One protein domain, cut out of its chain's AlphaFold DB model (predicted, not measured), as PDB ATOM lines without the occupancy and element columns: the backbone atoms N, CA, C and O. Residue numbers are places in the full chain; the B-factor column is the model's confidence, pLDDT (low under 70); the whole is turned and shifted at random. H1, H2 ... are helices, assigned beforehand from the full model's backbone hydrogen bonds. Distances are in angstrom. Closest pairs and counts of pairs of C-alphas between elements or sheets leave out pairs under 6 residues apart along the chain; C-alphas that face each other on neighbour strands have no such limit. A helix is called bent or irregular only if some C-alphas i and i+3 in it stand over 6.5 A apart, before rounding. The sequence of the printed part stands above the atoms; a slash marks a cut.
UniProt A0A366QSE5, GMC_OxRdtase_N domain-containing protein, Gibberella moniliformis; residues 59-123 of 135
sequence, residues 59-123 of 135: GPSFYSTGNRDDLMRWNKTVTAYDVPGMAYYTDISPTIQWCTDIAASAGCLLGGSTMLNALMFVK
ATOM      1  N   GLY A  59      39.639  -8.436 -21.054       90.25
ATOM      2  CA  GLY A  59      39.799  -8.034 -19.663       90.25
ATOM      3  C   GLY A  59      38.503  -8.109 -18.846       90.25
ATOM      4  O   GLY A  59      37.459  -8.547 -19.337       90.25
ATOM      5  N   PRO A  60      38.551  -7.677 -17.574       91.62
ATOM      6  CA  PRO A  60      37.348  -7.456 -16.774       91.62
ATOM      7  C   PRO A  60      36.444  -6.406 -17.428       91.62
ATOM      8  O   PRO A  60      36.936  -5.466 -18.044       91.62
ATOM      9  N   SER A  61      35.129  -6.525 -17.254       90.19
ATOM     10  CA  SER A  61      34.151  -5.594 -17.832       90.19
ATOM     11  C   SER A  61      33.720  -4.497 -16.863       90.19
ATOM     12  O   SER A  61      33.755  -3.318 -17.210       90.19
ATOM     13  N   PHE A  62      33.383  -4.855 -15.629       90.12
ATOM     14  CA  PHE A  62      32.900  -3.911 -14.621       90.12
ATOM     15  C   PHE A  62      34.025  -3.320 -13.781       90.12
ATOM     16  O   PHE A  62      35.033  -3.994 -13.512       90.12
ATOM     17  N   TYR A  63      33.815  -2.110 -13.258       90.94
ATOM     18  CA  TYR A  63      34.742  -1.503 -12.302       90.94
ATOM     19  C   TYR A  63      34.984  -2.417 -11.092       90.94
ATOM     20  O   TYR A  63      36.123  -2.645 -10.674       90.94
ATOM     21  N   SER A  64      33.916  -3.021 -10.570       91.50
ATOM     22  CA  SER A  64      33.966  -3.967  -9.445       91.50
ATOM     23  C   SER A  64      34.843  -5.195  -9.722       91.50
ATOM     24  O   SER A  64      35.449  -5.742  -8.803       91.50
ATOM     25  N   THR A  65      34.969  -5.592 -10.991       89.75
ATOM     26  CA  THR A  65      35.788  -6.732 -11.439       89.75
ATOM     27  C   THR A  65      37.219  -6.354 -11.824       89.75
ATOM     28  O   THR A  65      37.997  -7.217 -12.220       89.75
ATOM     29  N   GLY A  66      37.593  -5.080 -11.672       89.31
ATOM     30  CA  GLY A  66      38.943  -4.593 -11.952       89.31
ATOM     31  C   GLY A  66      39.092  -3.850 -13.277       89.31
ATOM     32  O   GLY A  66      40.212  -3.480 -13.614       89.31
ATOM     33  N   ASN A  67      38.005  -3.590 -14.011       88.38
ATOM     34  CA  ASN A  67      38.083  -2.722 -15.183       88.38
ATOM     35  C   ASN A  67      38.364  -1.277 -14.744       88.38
ATOM     36  O   ASN A  67      37.780  -0.776 -13.781       88.38
ATOM     37  N   ARG A  68      39.319  -0.627 -15.400       85.44
ATOM     38  CA  ARG A  68      39.768   0.738 -15.108       85.44
ATOM     39  C   ARG A  68      39.868   1.565 -16.386       85.44
ATOM     40  O   ARG A  68      40.762   2.402 -16.485       85.44
ATOM     41  N   ASP A  69      38.992   1.305 -17.360       78.19
ATOM     42  CA  ASP A  69      38.876   2.189 -18.518       78.19
ATOM     43  C   ASP A  69      38.652   3.647 -18.080       78.19
ATOM     44  O   ASP A  69      38.157   3.927 -16.983       78.19
ATOM     45  N   ASP A  70      39.067   4.575 -18.936       77.00
ATOM     46  CA  ASP A  70      38.960   6.012 -18.698       77.00
ATOM     47  C   ASP A  70      37.841   6.672 -19.517       77.00
ATOM     48  O   ASP A  70      37.788   7.904 -19.612       77.00
ATOM     49  N   LEU A  71      36.915   5.874 -20.066       78.06
ATOM     50  CA  LEU A  71      35.809   6.351 -20.904       78.06
ATOM     51  C   LEU A  71      34.937   7.357 -20.148       78.06
ATOM     52  O   LEU A  71      34.375   8.284 -20.731       78.06
ATOM     53  N   MET A  72      34.869   7.215 -18.824       81.31
ATOM     54  CA  MET A  72      34.186   8.134 -17.922       81.31
ATOM     55  C   MET A  72      35.185   9.027 -17.174       81.31
ATOM     56  O   MET A  72      35.324   8.928 -15.965       81.31
ATOM     57  N   ARG A  73      35.866   9.961 -17.853       80.00
ATOM     58  CA  ARG A  73      36.909  10.835 -17.244       80.00
ATOM     59  C   ARG A  73      36.507  11.541 -15.935       80.00
ATOM     60  O   ARG A  73      37.373  11.871 -15.126       80.00
ATOM     61  N   TRP A  74      35.216  11.797 -15.740       83.19
ATOM     62  CA  TRP A  74      34.639  12.458 -14.564       83.19
ATOM     63  C   TRP A  74      34.246  11.491 -13.431       83.19
ATOM     64  O   TRP A  74      33.897  11.947 -12.345       83.19
ATOM     65  N   ASN A  75      34.309  10.174 -13.651       84.62
ATOM     66  CA  ASN A  75      33.903   9.145 -12.698       84.62
ATOM     67  C   ASN A  75      34.954   8.032 -12.593       84.62
ATOM     68  O   ASN A  75      35.406   7.488 -13.590       84.62
ATOM     69  N   LYS A  76      35.332   7.664 -11.366       85.19
ATOM     70  CA  LYS A  76      36.288   6.577 -11.102       85.19
ATOM     71  C   LYS A  76      35.713   5.473 -10.216       85.19
ATOM     72  O   LYS A  76      36.484   4.799  -9.538       85.19
ATOM     73  N   THR A  77      34.390   5.319 -10.172       89.50
ATOM     74  CA  THR A  77      33.694   4.267  -9.405       89.50
ATOM     75  C   THR A  77      32.920   3.285 -10.284       89.50
ATOM     76  O   THR A  77      32.530   2.226  -9.799       89.50
ATOM     77  N   VAL A  78      32.725   3.618 -11.562       89.25
ATOM     78  CA  VAL A  78      32.059   2.816 -12.599       89.25
ATOM     79  C   VAL A  78      32.795   2.992 -13.932       89.25
ATOM     80  O   VAL A  78      33.475   4.002 -14.122       89.25
ATOM     81  N   THR A  79      32.671   2.028 -14.840       87.69
ATOM     82  CA  THR A  79      33.113   2.118 -16.240       87.69
ATOM     83  C   THR A  79      31.944   2.438 -17.168       87.69
ATOM     84  O   THR A  79      30.782   2.389 -16.758       87.69
ATOM     85  N   ALA A  80      32.214   2.724 -18.446       86.50
ATOM     86  CA  ALA A  80      31.128   2.907 -19.415       86.50
ATOM     87  C   ALA A  80      30.262   1.640 -19.576       86.50
ATOM     88  O   ALA A  80      29.078   1.751 -19.873       86.50
ATOM     89  N   TYR A  81      30.819   0.451 -19.319       87.31
ATOM     90  CA  TYR A  81      30.090  -0.823 -19.373       87.31
ATOM     91  C   TYR A  81      29.140  -1.036 -18.186       87.31
ATOM     92  O   TYR A  81      28.189  -1.807 -18.289       87.31
ATOM     93  N   ASP A  82      29.388  -0.369 -17.053       88.25
ATOM     94  CA  ASP A  82      28.515  -0.411 -15.873       88.25
ATOM     95  C   ASP A  82      27.227   0.420 -16.076       88.25
ATOM     96  O   ASP A  82      26.264   0.269 -15.322       88.25
ATOM     97  N   VAL A  83      27.191   1.313 -17.076       86.38
ATOM     98  CA  VAL A  83      26.101   2.274 -17.289       86.38
ATOM     99  C   VAL A  83      25.403   1.997 -18.628       86.38
ATOM    100  O   VAL A  83      25.899   2.425 -19.667       86.38
ATOM    101  N   PRO A  84      24.207   1.374 -18.643       77.19
ATOM    102  CA  PRO A  84      23.510   0.992 -19.879       77.19
ATOM    103  C   PRO A  84      23.339   2.110 -20.922       77.19
ATOM    104  O   PRO A  84      23.416   1.865 -22.122       77.19
ATOM    105  N   GLY A  85      23.138   3.358 -20.482       76.56
ATOM    106  CA  GLY A  85      22.986   4.514 -21.374       76.56
ATOM    107  C   GLY A  85      24.278   4.977 -22.060       76.56
ATOM    108  O   GLY A  85      24.219   5.817 -22.954       76.56
ATOM    109  N   MET A  86      25.436   4.443 -21.666       79.19
ATOM    110  CA  MET A  86      26.736   4.808 -22.233       79.19
ATOM    111  C   MET A  86      27.125   3.964 -23.458       79.19
ATOM    112  O   MET A  86      28.179   4.215 -24.036       79.19
ATOM    113  N   ALA A  87      26.276   3.031 -23.909       71.56
ATOM    114  CA  ALA A  87      26.542   2.179 -25.074       71.56
ATOM    115  C   ALA A  87      26.811   2.972 -26.374       71.56
ATOM    116  O   ALA A  87      27.604   2.563 -27.212       71.56
ATOM    117  N   TYR A  88      26.237   4.170 -26.534       70.62
ATOM    118  CA  TYR A  88      26.570   5.033 -27.678       70.62
ATOM    119  C   TYR A  88      28.045   5.475 -27.672       70.62
ATOM    120  O   TYR A  88      28.682   5.613 -28.713       70.62
ATOM    121  N   TYR A  89      28.616   5.669 -26.482       71.50
ATOM    122  CA  TYR A  89      30.020   6.034 -26.326       71.50
ATOM    123  C   TYR A  89      30.953   4.832 -26.508       71.50
ATOM    124  O   TYR A  89      32.147   5.036 -26.736       71.50
ATOM    125  N   THR A  90      30.427   3.597 -26.462       68.56
ATOM    126  CA  THR A  90      31.223   2.380 -26.669       68.56
ATOM    127  C   THR A  90      31.568   2.087 -28.135       68.56
ATOM    128  O   THR A  90      32.411   1.237 -28.408       68.56
ATOM    129  N   ASP A  91      30.994   2.832 -29.081       65.75
ATOM    130  CA  ASP A  91      31.324   2.707 -30.510       65.75
ATOM    131  C   ASP A  91      32.388   3.712 -30.978       65.75
ATOM    132  O   ASP A  91      32.988   3.539 -32.035       65.75
ATOM    133  N   ILE A  92      32.641   4.771 -30.202       65.44
ATOM    134  CA  ILE A  92      33.444   5.923 -30.652       65.44
ATOM    135  C   ILE A  92      34.782   6.088 -29.930       65.44
ATOM    136  O   ILE A  92      35.567   6.955 -30.317       65.44
ATOM    137  N   SER A  93      35.063   5.302 -28.886       69.50
ATOM    138  CA  SER A  93      36.350   5.389 -28.191       69.50
ATOM    139  C   SER A  93      37.338   4.294 -28.630       69.50
ATOM    140  O   SER A  93      36.963   3.134 -28.807       69.50
ATOM    141  N   PRO A  94      38.632   4.634 -28.770       64.56
ATOM    142  CA  PRO A  94      39.671   3.678 -29.145       64.56
ATOM    143  C   PRO A  94      39.993   2.657 -28.042       64.56
ATOM    144  O   PRO A  94      40.714   1.698 -28.303       64.56
ATOM    145  N   THR A  95      39.511   2.864 -26.811       71.06
ATOM    146  CA  THR A  95      39.794   1.993 -25.657       71.06
ATOM    147  C   THR A  95      38.691   0.974 -25.373       71.06
ATOM    148  O   THR A  95      38.827   0.194 -24.426       71.06
ATOM    149  N   ILE A  96      37.616   0.929 -26.179       78.31
ATOM    150  CA  ILE A  96      36.620  -0.138 -26.033       78.31
ATOM    151  C   ILE A  96      37.228  -1.483 -26.385       78.31
ATOM    152  O   ILE A  96      37.970  -1.634 -27.354       78.31
ATOM    153  N   GLN A  97      36.870  -2.485 -25.591       84.38
ATOM    154  CA  GLN A  97      37.351  -3.845 -25.749       84.38
ATOM    155  C   GLN A  97      36.584  -4.592 -26.853       84.38
ATOM    156  O   GLN A  97      35.933  -5.604 -26.600       84.38
ATOM    157  N   TRP A  98      36.651  -4.091 -28.088       88.56
ATOM    158  CA  TRP A  98      36.215  -4.814 -29.283       88.56
ATOM    159  C   TRP A  98      37.259  -5.859 -29.691       88.56
ATOM    160  O   TRP A  98      38.464  -5.670 -29.513       88.56
ATOM    161  N   CYS A  99      36.811  -6.964 -30.280       89.94
ATOM    162  CA  CYS A  99      37.693  -7.897 -30.967       89.94
ATOM    163  C   CYS A  99      38.157  -7.282 -32.296       89.94
ATOM    164  O   CYS A  99      37.333  -6.937 -33.137       89.94
ATOM    165  N   THR A 100      39.470  -7.145 -32.492       89.00
ATOM    166  CA  THR A 100      40.058  -6.415 -33.634       89.00
ATOM    167  C   THR A 100      40.500  -7.301 -34.802       89.00
ATOM    168  O   THR A 100      40.943  -6.795 -35.828       89.00
ATOM    169  N   ASP A 101      40.399  -8.619 -34.661       89.50
ATOM    170  CA  ASP A 101      40.892  -9.637 -35.601       89.50
ATOM    171  C   ASP A 101      39.774 -10.513 -36.190       89.50
ATOM    172  O   ASP A 101      40.034 -11.572 -36.762       89.50
ATOM    173  N   ILE A 102      38.523 -10.073 -36.058       87.12
ATOM    174  CA  ILE A 102      37.352 -10.724 -36.641       87.12
ATOM    175  C   ILE A 102      36.571  -9.720 -37.489       87.12
ATOM    176  O   ILE A 102      36.596  -8.518 -37.240       87.12
ATOM    177  N   ALA A 103      35.848 -10.214 -38.493       86.94
ATOM    178  CA  ALA A 103      35.060  -9.361 -39.385       86.94
ATOM    179  C   ALA A 103      33.757  -8.831 -38.750       86.94
ATOM    180  O   ALA A 103      33.140  -7.917 -39.288       86.94
ATOM    181  N   ALA A 104      33.315  -9.426 -37.638       86.81
ATOM    182  CA  ALA A 104      32.080  -9.060 -36.952       86.81
ATOM    183  C   ALA A 104      32.358  -8.171 -35.733       86.81
ATOM    184  O   ALA A 104      33.369  -8.339 -35.057       86.81
ATOM    185  N   SER A 105      31.417  -7.294 -35.382       87.69
ATOM    186  CA  SER A 105      31.471  -6.560 -34.115       87.69
ATOM    187  C   SER A 105      31.220  -7.516 -32.945       87.69
ATOM    188  O   SER A 105      30.091  -7.963 -32.730       87.69
ATOM    189  N   ALA A 106      32.264  -7.838 -32.180       90.94
ATOM    190  CA  ALA A 106      32.134  -8.623 -30.954       90.94
ATOM    191  C   ALA A 106      32.958  -8.046 -29.806       90.94
ATOM    192  O   ALA A 106      34.059  -7.536 -30.011       90.94
ATOM    193  N   GLY A 107      32.425  -8.161 -28.591       91.94
ATOM    194  CA  GLY A 107      33.145  -7.765 -27.386       91.94
ATOM    195  C   GLY A 107      34.206  -8.793 -27.006       91.94
ATOM    196  O   GLY A 107      33.901  -9.976 -26.877       91.94
ATOM    197  N   CYS A 108      35.427  -8.318 -26.785       92.50
ATOM    198  CA  CYS A 108      36.571  -9.053 -26.254       92.50
ATOM    199  C   CYS A 108      36.834  -8.603 -24.807       92.50
ATOM    200  O   CYS A 108      37.814  -7.921 -24.517       92.50
ATOM    201  N   LEU A 109      35.921  -8.967 -23.904       92.62
ATOM    202  CA  LEU A 109      35.924  -8.689 -22.462       92.62
ATOM    203  C   LEU A 109      35.026  -9.699 -21.743       92.62
ATOM    204  O   LEU A 109      34.219 -10.375 -22.378       92.62
ATOM    205  N   LEU A 110      35.120  -9.791 -20.418       94.44
ATOM    206  CA  LEU A 110      34.245 -10.649 -19.617       94.44
ATOM    207  C   LEU A 110      32.764 -10.258 -19.808       94.44
ATOM    208  O   LEU A 110      32.366  -9.144 -19.489       94.44
ATOM    209  N   GLY A 111      31.941 -11.180 -20.312       94.56
ATOM    210  CA  GLY A 111      30.564 -10.937 -20.773       94.56
ATOM    211  C   GLY A 111      30.437 -10.896 -22.304       94.56
ATOM    212  O   GLY A 111      29.369 -11.141 -22.863       94.56
ATOM    213  N   GLY A 112      31.540 -10.686 -23.021       94.38
ATOM    214  CA  GLY A 112      31.591 -10.634 -24.479       94.38
ATOM    215  C   GLY A 112      30.681  -9.546 -25.050       94.38
ATOM    216  O   GLY A 112      30.512  -8.478 -24.464       94.38
ATOM    217  N   SER A 113      30.032  -9.828 -26.182       92.44
ATOM    218  CA  SER A 113      29.137  -8.867 -26.841       92.44
ATOM    219  C   SER A 113      27.931  -8.439 -25.999       92.44
ATOM    220  O   SER A 113      27.313  -7.432 -26.328       92.44
ATOM    221  N   THR A 114      27.576  -9.134 -24.909       92.06
ATOM    222  CA  THR A 114      26.488  -8.658 -24.032       92.06
ATOM    223  C   THR A 114      26.858  -7.399 -23.263       92.06
ATOM    224  O   THR A 114      25.966  -6.717 -22.779       92.06
ATOM    225  N   MET A 115      28.151  -7.085 -23.149       90.00
ATOM    226  CA  MET A 115      28.615  -5.845 -22.525       90.00
ATOM    227  C   MET A 115      28.508  -4.628 -23.446       90.00
ATOM    228  O   MET A 115      28.650  -3.505 -22.975       90.00
ATOM    229  N   LEU A 116      28.298  -4.855 -24.745       87.94
ATOM    230  CA  LEU A 116      28.317  -3.824 -25.786       87.94
ATOM    231  C   LEU A 116      27.004  -3.749 -26.576       87.94
ATOM    232  O   LEU A 116      26.807  -2.832 -27.365       87.94
ATOM    233  N   ASN A 117      26.117  -4.736 -26.434       87.06
ATOM    234  CA  ASN A 117      24.871  -4.773 -27.190       87.06
ATOM    235  C   ASN A 117      23.851  -3.743 -26.670       87.06
ATOM    236  O   ASN A 117      23.982  -3.171 -25.593       87.06
ATOM    237  N   ALA A 118      22.765  -3.555 -27.420       86.31
ATOM    238  CA  ALA A 118      21.685  -2.638 -27.056       86.31
ATOM    239  C   ALA A 118      20.741  -3.169 -25.953       86.31
ATOM    240  O   ALA A 118      19.646  -2.639 -25.782       86.31
ATOM    241  N   LEU A 119      21.100  -4.259 -25.260       88.38
ATOM    242  CA  LEU A 119      20.279  -4.936 -24.241       88.38
ATOM    243  C   LEU A 119      18.871  -5.357 -24.705       88.38
ATOM    244  O   LEU A 119      18.007  -5.695 -23.896       88.38
ATOM    245  N   MET A 120      18.630  -5.386 -26.016       89.31
ATOM    246  CA  MET A 120      17.376  -5.869 -26.581       89.31
ATOM    247  C   MET A 120      17.296  -7.386 -26.431       89.31
ATOM    248  O   MET A 120      18.066  -8.127 -27.041       89.31
ATOM    249  N   PHE A 121      16.326  -7.852 -25.647       92.19
ATOM    250  CA  PHE A 121      16.061  -9.275 -25.479       92.19
ATOM    251  C   PHE A 121      14.824  -9.687 -26.278       92.19
ATOM    252  O   PHE A 121      13.689  -9.587 -25.811       92.19
ATOM    253  N   VAL A 122      15.049 -10.134 -27.512       94.75
ATOM    254  CA  VAL A 122      13.981 -10.572 -28.417       94.75
ATOM    255  C   VAL A 122      13.844 -12.086 -28.329       94.75
ATOM    256  O   VAL A 122      14.764 -12.825 -28.673       94.75
ATOM    257  N   LYS A 123      12.681 -12.557 -27.874       95.12
ATOM    258  CA  LYS A 123      12.384 -13.990 -27.842       95.12
ATOM    259  C   LYS A 123      12.121 -14.497 -29.272       95.12
ATOM    260  O   LYS A 123      11.218 -13.964 -29.920       95.12
TER     261      LYS A 123
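What this domain is: This is residues 59 to 123 of the 135 residues of the protein "GMC_OxRdtase_N domain-containing protein" of Gibberella moniliformis (UniProt A0A366QSE5). This domain has little regular structure: a body made mostly of loops, with the short helices H1 and H2 set apart between a winding stretch, residues 59 to 83, and a wide loop within residues 92 to 111. From H2 the last residues, 116 to 123, run outward as a tail. The printed part has 65 residues, with two named helices, H1 then H2, holding 12 of them, and no named strand; the class is all helix. It is compact, with a radius of gyration of the C-alphas of 11.6 A and spans of 33 by 29 by 21 A.

Where its parts are: H1, residues 84 to 91, begins at C-alpha 84 (23.510, 0.992, -19.879) and measures 13.3 A from first to last C-alpha. It is irregular: C-alphas 85 and 88 are 7.3 A apart. H2, residues 112 to 115, measures 6.0 A and ends at C-alpha 115 (28.615, -5.845, -22.525).

How they stand to each other: H1 and H2 are apart. In H1, 1 of 4 O i to N i+4 pairs and 2 of 5 O i to N i+3 pairs are within hydrogen-bond range; H2 is too short for any O i to N i+4 pair.

The domain as a whole: The C-alphas of Trp 74 and Lys 123, the two farthest apart, are 37.0 A apart. The printed part has no cut. H1 to H2 is a long link of 20 residues. Mean pLDDT of the printed part is 85.0; residues 90 to 94 are under 70.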